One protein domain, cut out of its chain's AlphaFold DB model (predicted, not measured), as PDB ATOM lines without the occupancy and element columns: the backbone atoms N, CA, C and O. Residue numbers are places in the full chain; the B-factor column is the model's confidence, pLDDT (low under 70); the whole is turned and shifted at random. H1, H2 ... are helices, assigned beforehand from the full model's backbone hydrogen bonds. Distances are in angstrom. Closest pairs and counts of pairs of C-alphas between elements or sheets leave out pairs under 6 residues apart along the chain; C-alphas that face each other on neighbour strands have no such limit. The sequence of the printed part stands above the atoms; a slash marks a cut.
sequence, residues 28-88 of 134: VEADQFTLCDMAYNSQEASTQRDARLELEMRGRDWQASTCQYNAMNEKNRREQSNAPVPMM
ATOM      1  N   VAL A  28      27.706 -36.280  15.371       52.31
ATOM      2  CA  VAL A  28      26.729 -37.196  15.951       52.31
ATOM      3  C   VAL A  28      25.372 -36.660  15.540       52.31
ATOM      4  O   VAL A  28      25.069 -35.496  15.799       52.31
ATOM      5  N   GLU A  29      24.582 -37.494  14.870       63.91
ATOM      6  CA  GLU A  29      23.192 -37.176  14.574       63.91
ATOM      7  C   GLU A  29      22.484 -36.814  15.885       63.91
ATOM      8  O   GLU A  29      22.537 -37.570  16.858       63.91
ATOM      9  N   ALA A  30      21.872 -35.629  15.935       72.00
ATOM     10  CA  ALA A  30      21.199 -35.172  17.141       72.00
ATOM     11  C   ALA A  30      20.082 -36.158  17.504       72.00
ATOM     12  O   ALA A  30      19.245 -36.504  16.664       72.00
ATOM     13  N   ASP A  31      20.064 -36.626  18.750       83.38
ATOM     14  CA  ASP A  31      18.971 -37.459  19.233       83.38
ATOM     15  C   ASP A  31      17.670 -36.642  19.368       83.38
ATOM     16  O   ASP A  31      17.658 -35.408  19.336       83.38
ATOM     17  N   GLN A  32      16.540 -37.336  19.520       82.81
ATOM     18  CA  GLN A  32      15.229 -36.690  19.625       82.81
ATOM     19  C   GLN A  32      15.146 -35.710  20.809       82.81
ATOM     20  O   GLN A  32      14.439 -34.709  20.728       82.81
ATOM     21  N   PHE A  33      15.852 -35.986  21.905       86.75
ATOM     22  CA  PHE A  33      15.842 -35.142  23.094       86.75
ATOM     23  C   PHE A  33      16.543 -33.804  22.822       86.75
ATOM     24  O   PHE A  33      15.978 -32.742  23.078       86.75
ATOM     25  N   THR A  34      17.714 -33.865  22.195       88.50
ATOM     26  CA  THR A  34      18.506 -32.718  21.746       88.50
ATOM     27  C   THR A  34      17.748 -31.907  20.692       88.50
ATOM     28  O   THR A  34      17.731 -30.681  20.747       88.50
ATOM     29  N   LEU A  35      17.057 -32.570  19.761       89.69
ATOM     30  CA  LEU A  35      16.215 -31.897  18.769       89.69
ATOM     31  C   LEU A  35      15.031 -31.163  19.404       89.69
ATOM     32  O   LEU A  35      14.760 -30.023  19.034       89.69
ATOM     33  N   CYS A  36      14.356 -31.770  20.384       92.50
ATOM     34  CA  CYS A  36      13.299 -31.100  21.143       92.50
ATOM     35  C   CYS A  36      13.835 -29.875  21.889       92.50
ATOM     36  O   CYS A  36      13.213 -28.814  21.872       92.50
ATOM     37  N   ASP A  37      15.011 -29.994  22.498       93.50
ATOM     38  CA  ASP A  37      15.650 -28.872  23.165       93.50
ATOM     39  C   ASP A  37      15.965 -27.714  22.205       93.50
ATOM     40  O   ASP A  37      15.587 -26.571  22.464       93.50
ATOM     41  N   MET A  38      16.577 -28.006  21.057       91.81
ATOM     42  CA  MET A  38      16.875 -27.005  20.029       91.81
ATOM     43  C   MET A  38      15.604 -26.366  19.453       91.81
ATOM     44  O   MET A  38      15.554 -25.147  19.282       91.81
ATOM     45  N   ALA A  39      14.557 -27.159  19.209       93.19
ATOM     46  CA  ALA A  39      13.287 -26.703  18.645       93.19
ATOM     47  C   ALA A  39      12.561 -25.665  19.522       93.19
ATOM     48  O   ALA A  39      11.839 -24.813  18.987       93.19
ATOM     49  N   TYR A  40      12.742 -25.723  20.846       94.25
ATOM     50  CA  TYR A  40      12.051 -24.858  21.808       94.25
ATOM     51  C   TYR A  40      12.944 -23.809  22.468       94.25
ATOM     52  O   TYR A  40      12.482 -22.697  22.718       94.25
ATOM     53  N   ASN A  41      14.201 -24.142  22.760       93.56
ATOM     54  CA  ASN A  41      15.058 -23.325  23.618       93.56
ATOM     55  C   ASN A  41      16.211 -22.642  22.879       93.56
ATOM     56  O   ASN A  41      16.873 -21.799  23.483       93.56
ATOM     57  N   SER A  42      16.482 -22.975  21.609       89.50
ATOM     58  CA  SER A  42      17.567 -22.314  20.875       89.50
ATOM     59  C   SER A  42      17.317 -20.810  20.755       89.50
ATOM     60  O   SER A  42      16.183 -20.372  20.571       89.50
ATOM     61  N   GLN A  43      18.379 -20.010  20.861       85.75
ATOM     62  CA  GLN A  43      18.309 -18.557  20.675       85.75
ATOM     63  C   GLN A  43      18.283 -18.168  19.191       85.75
ATOM     64  O   GLN A  43      17.874 -17.062  18.840       85.75
ATOM     65  N   GLU A  44      18.694 -19.080  18.312       86.62
ATOM     66  CA  GLU A  44      18.728 -18.861  16.874       86.62
ATOM     67  C   GLU A  44      17.451 -19.388  16.221       86.62
ATOM     68  O   GLU A  44      17.154 -20.584  16.255       86.62
ATOM     69  N   ALA A  45      16.708 -18.497  15.563       86.00
ATOM     70  CA  ALA A  45      15.471 -18.859  14.873       86.00
ATOM     71  C   ALA A  45      15.690 -19.902  13.758       86.00
ATOM     72  O   ALA A  45      14.818 -20.740  13.528       86.00
ATOM     73  N   SER A  46      16.847 -19.873  13.086       83.75
ATOM     74  CA  SER A  46      17.250 -20.882  12.096       83.75
ATOM     75  C   SER A  46      17.383 -22.262  12.733       83.75
ATOM     76  O   SER A  46      16.720 -23.195  12.295       83.75
ATOM     77  N   THR A  47      18.149 -22.368  13.820       86.56
ATOM     78  CA  THR A  47      18.330 -23.614  14.575       86.56
ATOM     79  C   THR A  47      16.992 -24.160  15.085       86.56
ATOM     80  O   THR A  47      16.730 -25.354  14.961       86.56
ATOM     81  N   GLN A  48      16.098 -23.302  15.592       91.19
ATOM     82  CA  GLN A  48      14.756 -23.734  16.000       91.19
ATOM     83  C   GLN A  48      13.943 -24.306  14.834       91.19
ATOM     84  O   GLN A  48      13.330 -25.364  14.962       91.19
ATOM     85  N   ARG A  49      13.895 -23.587  13.706       89.19
ATOM     86  CA  ARG A  49      13.140 -23.999  12.519       89.19
ATOM     87  C   ARG A  49      13.655 -25.329  11.984       89.19
ATOM     88  O   ARG A  49      12.856 -26.216  11.699       89.19
ATOM     89  N   ASP A  50      14.967 -25.461  11.876       89.25
ATOM     90  CA  ASP A  50      15.585 -26.628  11.268       89.25
ATOM     91  C   ASP A  50      15.468 -27.859  12.186       89.25
ATOM     92  O   ASP A  50      15.174 -28.949  11.703       89.25
ATOM     93  N   ALA A  51      15.553 -27.689  13.513       91.25
ATOM     94  CA  ALA A  51      15.306 -28.773  14.467       91.25
ATOM     95  C   ALA A  51      13.847 -29.262  14.436       91.25
ATOM     96  O   ALA A  51      13.589 -30.462  14.540       91.25
ATOM     97  N   ARG A  52      12.879 -28.348  14.258       92.00
ATOM     98  CA  ARG A  52      11.462 -28.710  14.068       92.00
ATOM     99  C   ARG A  52      11.268 -29.493  12.775       92.00
ATOM    100  O   ARG A  52      10.614 -30.529  12.797       92.00
ATOM    101  N   LEU A  53      11.866 -29.025  11.679       90.69
ATOM    102  CA  LEU A  53      11.807 -29.713  10.395       90.69
ATOM    103  C   LEU A  53      12.429 -31.110  10.479       90.69
ATOM    104  O   LEU A  53      11.852 -32.058   9.961       90.69
ATOM    105  N   GLU A  54      13.555 -31.263  11.177       89.81
ATOM    106  CA  GLU A  54      14.184 -32.570  11.367       89.81
ATOM    107  C   GLU A  54      13.292 -33.541  12.139       89.81
ATOM    108  O   GLU A  54      13.143 -34.701  11.755       89.81
ATOM    109  N   LEU A  55      12.650 -33.068  13.210       89.56
ATOM    110  CA  LEU A  55      11.670 -33.868  13.942       89.56
ATOM    111  C   LEU A  55      10.534 -34.316  13.016       89.56
ATOM    112  O   LEU A  55      10.203 -35.502  12.995       89.56
ATOM    113  N   GLU A  56       9.993 -33.407  12.204       88.69
ATOM    114  CA  GLU A  56       8.937 -33.732  11.243       88.69
ATOM    115  C   GLU A  56       9.396 -34.750  10.184       88.69
ATOM    116  O   GLU A  56       8.691 -35.728   9.935       88.69
ATOM    117  N   MET A  57      10.595 -34.580   9.614       84.94
ATOM    118  CA  MET A  57      11.184 -35.520   8.649       84.94
ATOM    119  C   MET A  57      11.396 -36.915   9.249       84.94
ATOM    120  O   MET A  57      11.238 -37.917   8.553       84.94
ATOM    121  N   ARG A  58      11.663 -36.998  10.557       85.88
ATOM    122  CA  ARG A  58      11.746 -38.256  11.322       85.88
ATOM    123  C   ARG A  58      10.380 -38.806  11.758       85.88
ATOM    124  O   ARG A  58      10.318 -39.770  12.527       85.88
ATOM    125  N   GLY A  59       9.275 -38.201  11.317       83.94
ATOM    126  CA  GLY A  59       7.918 -38.598  11.696       83.94
ATOM    127  C   GLY A  59       7.623 -38.375  13.181       83.94
ATOM    128  O   GLY A  59       6.905 -39.161  13.804       83.94
ATOM    129  N   ARG A  60       8.233 -37.352  13.786       86.25
ATOM    130  CA  ARG A  60       8.008 -36.943  15.173       86.25
ATOM    131  C   ARG A  60       7.257 -35.623  15.205       86.25
ATOM    132  O   ARG A  60       7.606 -34.671  14.517       86.25
ATOM    133  N   ASP A  61       6.242 -35.569  16.056       85.00
ATOM    134  CA  ASP A  61       5.532 -34.331  16.329       85.00
ATOM    135  C   ASP A  61       6.308 -33.523  17.371       85.00
ATOM    136  O   ASP A  61       6.361 -33.878  18.551       85.00
ATOM    137  N   TRP A  62       6.934 -32.435  16.928       88.81
ATOM    138  CA  TRP A  62       7.624 -31.518  17.828       88.81
ATOM    139  C   TRP A  62       6.643 -30.778  18.745       88.81
ATOM    140  O   TRP A  62       7.036 -30.387  19.838       88.81
ATOM    141  N   GLN A  63       5.373 -30.636  18.352       90.25
ATOM    142  CA  GLN A  63       4.323 -30.022  19.168       90.25
ATOM    143  C   GLN A  63       3.787 -30.963  20.248       90.25
ATOM    144  O   GLN A  63       3.072 -30.506  21.143       90.25
ATOM    145  N   ALA A  64       4.148 -32.249  20.208       89.12
ATOM    146  CA  ALA A  64       3.734 -33.207  21.215       89.12
ATOM    147  C   ALA A  64       4.181 -32.761  22.615       89.12
ATOM    148  O   ALA A  64       5.307 -32.300  22.831       89.12
ATOM    149  N   SER A  65       3.308 -32.978  23.601       86.88
ATOM    150  CA  SER A  65       3.573 -32.642  25.005       86.88
ATOM    151  C   SER A  65       4.844 -33.306  25.544       86.88
ATOM    152  O   SER A  65       5.543 -32.729  26.374       86.88
ATOM    153  N   THR A  66       5.193 -34.489  25.035       89.19
ATOM    154  CA  THR A  66       6.431 -35.201  25.375       89.19
ATOM    155  C   THR A  66       7.683 -34.441  24.930       89.19
ATOM    156  O   THR A  66       8.653 -34.377  25.682       89.19
ATOM    157  N   CYS A  67       7.669 -33.821  23.748       90.25
ATOM    158  CA  CYS A  67       8.796 -33.044  23.236       90.25
ATOM    159  C   CYS A  67       8.969 -31.734  24.019       90.25
ATOM    160  O   CYS A  67      10.077 -31.403  24.440       90.25
ATOM    161  N   GLN A  68       7.860 -31.055  24.322       91.75
ATOM    162  CA  GLN A  68       7.838 -29.863  25.177       91.75
ATOM    163  C   GLN A  68       8.371 -30.151  26.585       91.75
ATOM    164  O   GLN A  68       9.181 -29.391  27.117       91.75
ATOM    165  N   TYR A  69       7.946 -31.268  27.181       91.62
ATOM    166  CA  TYR A  69       8.416 -31.693  28.496       91.62
ATOM    167  C   TYR A  69       9.924 -31.964  28.500       91.62
ATOM    168  O   TYR A  69      10.634 -31.484  29.386       91.62
ATOM    169  N   ASN A  70      10.427 -32.677  27.489       88.75
ATOM    170  CA  ASN A  70      11.854 -32.950  27.341       88.75
ATOM    171  C   ASN A  70      12.668 -31.660  27.210       88.75
ATOM    172  O   ASN A  70      13.655 -31.489  27.922       88.75
ATOM    173  N   ALA A  71      12.213 -30.724  26.376       92.06
ATOM    174  CA  ALA A  71      12.860 -29.428  26.215       92.06
ATOM    175  C   ALA A  71      12.889 -28.626  27.528       92.06
ATOM    176  O   ALA A  71      13.899 -28.010  27.865       92.06
ATOM    177  N   MET A  72      11.802 -28.646  28.304       92.38
ATOM    178  CA  MET A  72      11.743 -27.962  29.598       92.38
ATOM    179  C   MET A  72      12.699 -28.585  30.623       92.38
ATOM    180  O   MET A  72      13.388 -27.862  31.344       92.38
ATOM    181  N   ASN A  73      12.766 -29.917  30.687       91.12
ATOM    182  CA  ASN A  73      13.686 -30.614  31.582       91.12
ATOM    183  C   ASN A  73      15.150 -30.291  31.235       91.12
ATOM    184  O   ASN A  73      15.948 -29.950  32.108       91.12
ATOM    185  N   GLU A  74      15.478 -30.309  29.943       88.62
ATOM    186  CA  GLU A  74      16.826 -30.022  29.459       88.62
ATOM    187  C   GLU A  74      17.232 -28.573  29.748       88.62
ATOM    188  O   GLU A  74      18.335 -28.318  30.234       88.62
ATOM    189  N   LYS A  75      16.308 -27.623  29.555       89.75
ATOM    190  CA  LYS A  75      16.504 -26.220  29.934       89.75
ATOM    191  C   LYS A  75      16.886 -26.085  31.408       89.75
ATOM    192  O   LYS A  75      17.907 -25.473  31.711       89.75
ATOM    193  N   ASN A  76      16.115 -26.698  32.308       90.69
ATOM    194  CA  ASN A  76      16.388 -26.641  33.746       90.69
ATOM    195  C   ASN A  76      17.775 -27.214  34.081       90.69
ATOM    196  O   ASN A  76      18.510 -26.637  34.881       90.69
ATOM    197  N   ARG A  77      18.159 -28.331  33.448       89.56
ATOM    198  CA  ARG A  77      19.486 -28.938  33.628       89.56
ATOM    199  C   ARG A  77      20.606 -27.996  33.177       89.56
ATOM    200  O   ARG A  77      21.608 -27.857  33.876       89.56
ATOM    201  N   ARG A  78      20.446 -27.340  32.026       85.94
ATOM    202  CA  ARG A  78      21.450 -26.416  31.481       85.94
ATOM    203  C   ARG A  78      21.591 -25.134  32.276       85.94
ATOM    204  O   ARG A  78      22.716 -24.675  32.444       85.94
ATOM    205  N   GLU A  79      20.489 -24.586  32.780       88.88
ATOM    206  CA  GLU A  79      20.514 -23.417  33.665       88.88
ATOM    207  C   GLU A  79      21.312 -23.710  34.944       88.88
ATOM    208  O   GLU A  79      22.082 -22.868  35.394       88.88
ATOM    209  N   GLN A  80      21.224 -24.932  35.481       89.69
ATOM    210  CA  GLN A  80      22.028 -25.350  36.638       89.69
ATOM    211  C   GLN A  80      23.520 -25.495  36.315       89.69
ATOM    212  O   GLN A  80      24.365 -25.229  37.171       89.69
ATOM    213  N   SER A  81      23.863 -25.927  35.099       87.44
ATOM    214  CA  SER A  81      25.251 -26.162  34.688       87.44
ATOM    215  C   SER A  81      25.871 -25.021  33.873       87.44
ATOM    216  O   SER A  81      26.992 -25.177  33.396       87.44
ATOM    217  N   ASN A  82      25.153 -23.913  33.656       85.44
ATOM    218  CA  ASN A  82      25.507 -22.845  32.710       85.44
ATOM    219  C   ASN A  82      25.911 -23.367  31.316       85.44
ATOM    220  O   ASN A  82      26.820 -22.836  30.677       85.44
ATOM    221  N   ALA A  83      25.262 -24.438  30.853       84.69
ATOM    222  CA  ALA A  83      25.552 -25.017  29.544       84.69
ATOM    223  C   ALA A  83      24.723 -24.320  28.450       84.69
ATOM    224  O   ALA A  83      23.540 -24.049  28.666       84.69
ATOM    225  N   PRO A  84      25.296 -24.038  27.268       83.31
ATOM    226  CA  PRO A  84      24.538 -23.460  26.165       83.31
ATOM    227  C   PRO A  84      23.591 -24.491  25.542       83.31
ATOM    228  O   PRO A  84      23.814 -25.700  25.638       83.31
ATOM    229  N   VAL A  85      22.550 -24.004  24.863       83.25
ATOM    230  CA  VAL A  85      21.750 -24.850  23.967       83.25
ATOM    231  C   VAL A  85      22.645 -25.316  22.815       83.25
ATOM    232  O   VAL A  85      23.394 -24.492  22.282       83.25
ATOM    233  N   PRO A  86      22.598 -26.597  22.419       80.94
ATOM    234  CA  PRO A  86      23.321 -27.074  21.249       80.94
ATOM    235  C   PRO A  86      22.934 -26.299  19.984       80.94
ATOM    236  O   PRO A  86      21.784 -25.900  19.805       80.94
ATOM    237  N   MET A  87      23.906 -26.096  19.098       77.56
ATOM    238  CA  MET A  87      23.654 -25.581  17.753       77.56
ATOM    239  C   MET A  87      23.402 -26.747  16.805       77.56
ATOM    240  O   MET A  87      24.002 -27.816  16.960       77.56
ATOM    241  N   MET A  88      22.554 -26.533  15.802       77.00
ATOM    242  CA  MET A  88      22.344 -27.529  14.761       77.00
ATOM    243  C   MET A  88      23.455 -27.417  13.715       77.00
ATOM    244  O   MET A  88      23.673 -26.353  13.140       77.00
TER     245      MET A  88
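This is residues 28 to 88 of the 134 residues of an uncharacterized protein of Vibrio panuliri (UniProt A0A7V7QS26). Helix H1 is the middle of this domain, with H2 folded back along it as a helical hairpin and the longer H3 crossing its other side, nearly at a right angle. Residues 76 to 82, of which 76 to 81 belong to H3, stick out, and the last residues fold back from there. The 61 printed residues, with three named helices in the order H1, H2, H3 and no named strand, are all helix in class and compact, with a radius of gyration of the C-alphas of 10.6 A and spans of 32 by 22 by 22 A.

Find C-alpha 32 at (15.229, -36.690, 19.625); from there H1 runs to residue 41, 13.9 A. H2, residues 45 to 57, covers 18.3 A. H3, residues 65 to 81, runs 24.6 A to C-alpha 81 at (25.251, -26.162, 34.688).

H1 and H2 touch, closest at the C-alphas of Ala 39 and Gln 48, 4.2 A, and run opposite ways at a shallow tilt of 34 degrees, only just short of steep. H1 and H3 touch, closest at the C-alphas of Asp 37 and Ala 71, 4.2 A, about perpendicular at 76 degrees. H2 and H3 are apart. In H1, H2 and H3 every O i to N i+4 pair is within hydrogen-bond range.

The C-alphas farthest apart, Met 57 and Gln 80, are 31.7 A apart. The printed part has no cut; the link H1 to H2 is tight, H2 to H3 short. Residues 28 to 29 have pLDDT under 70.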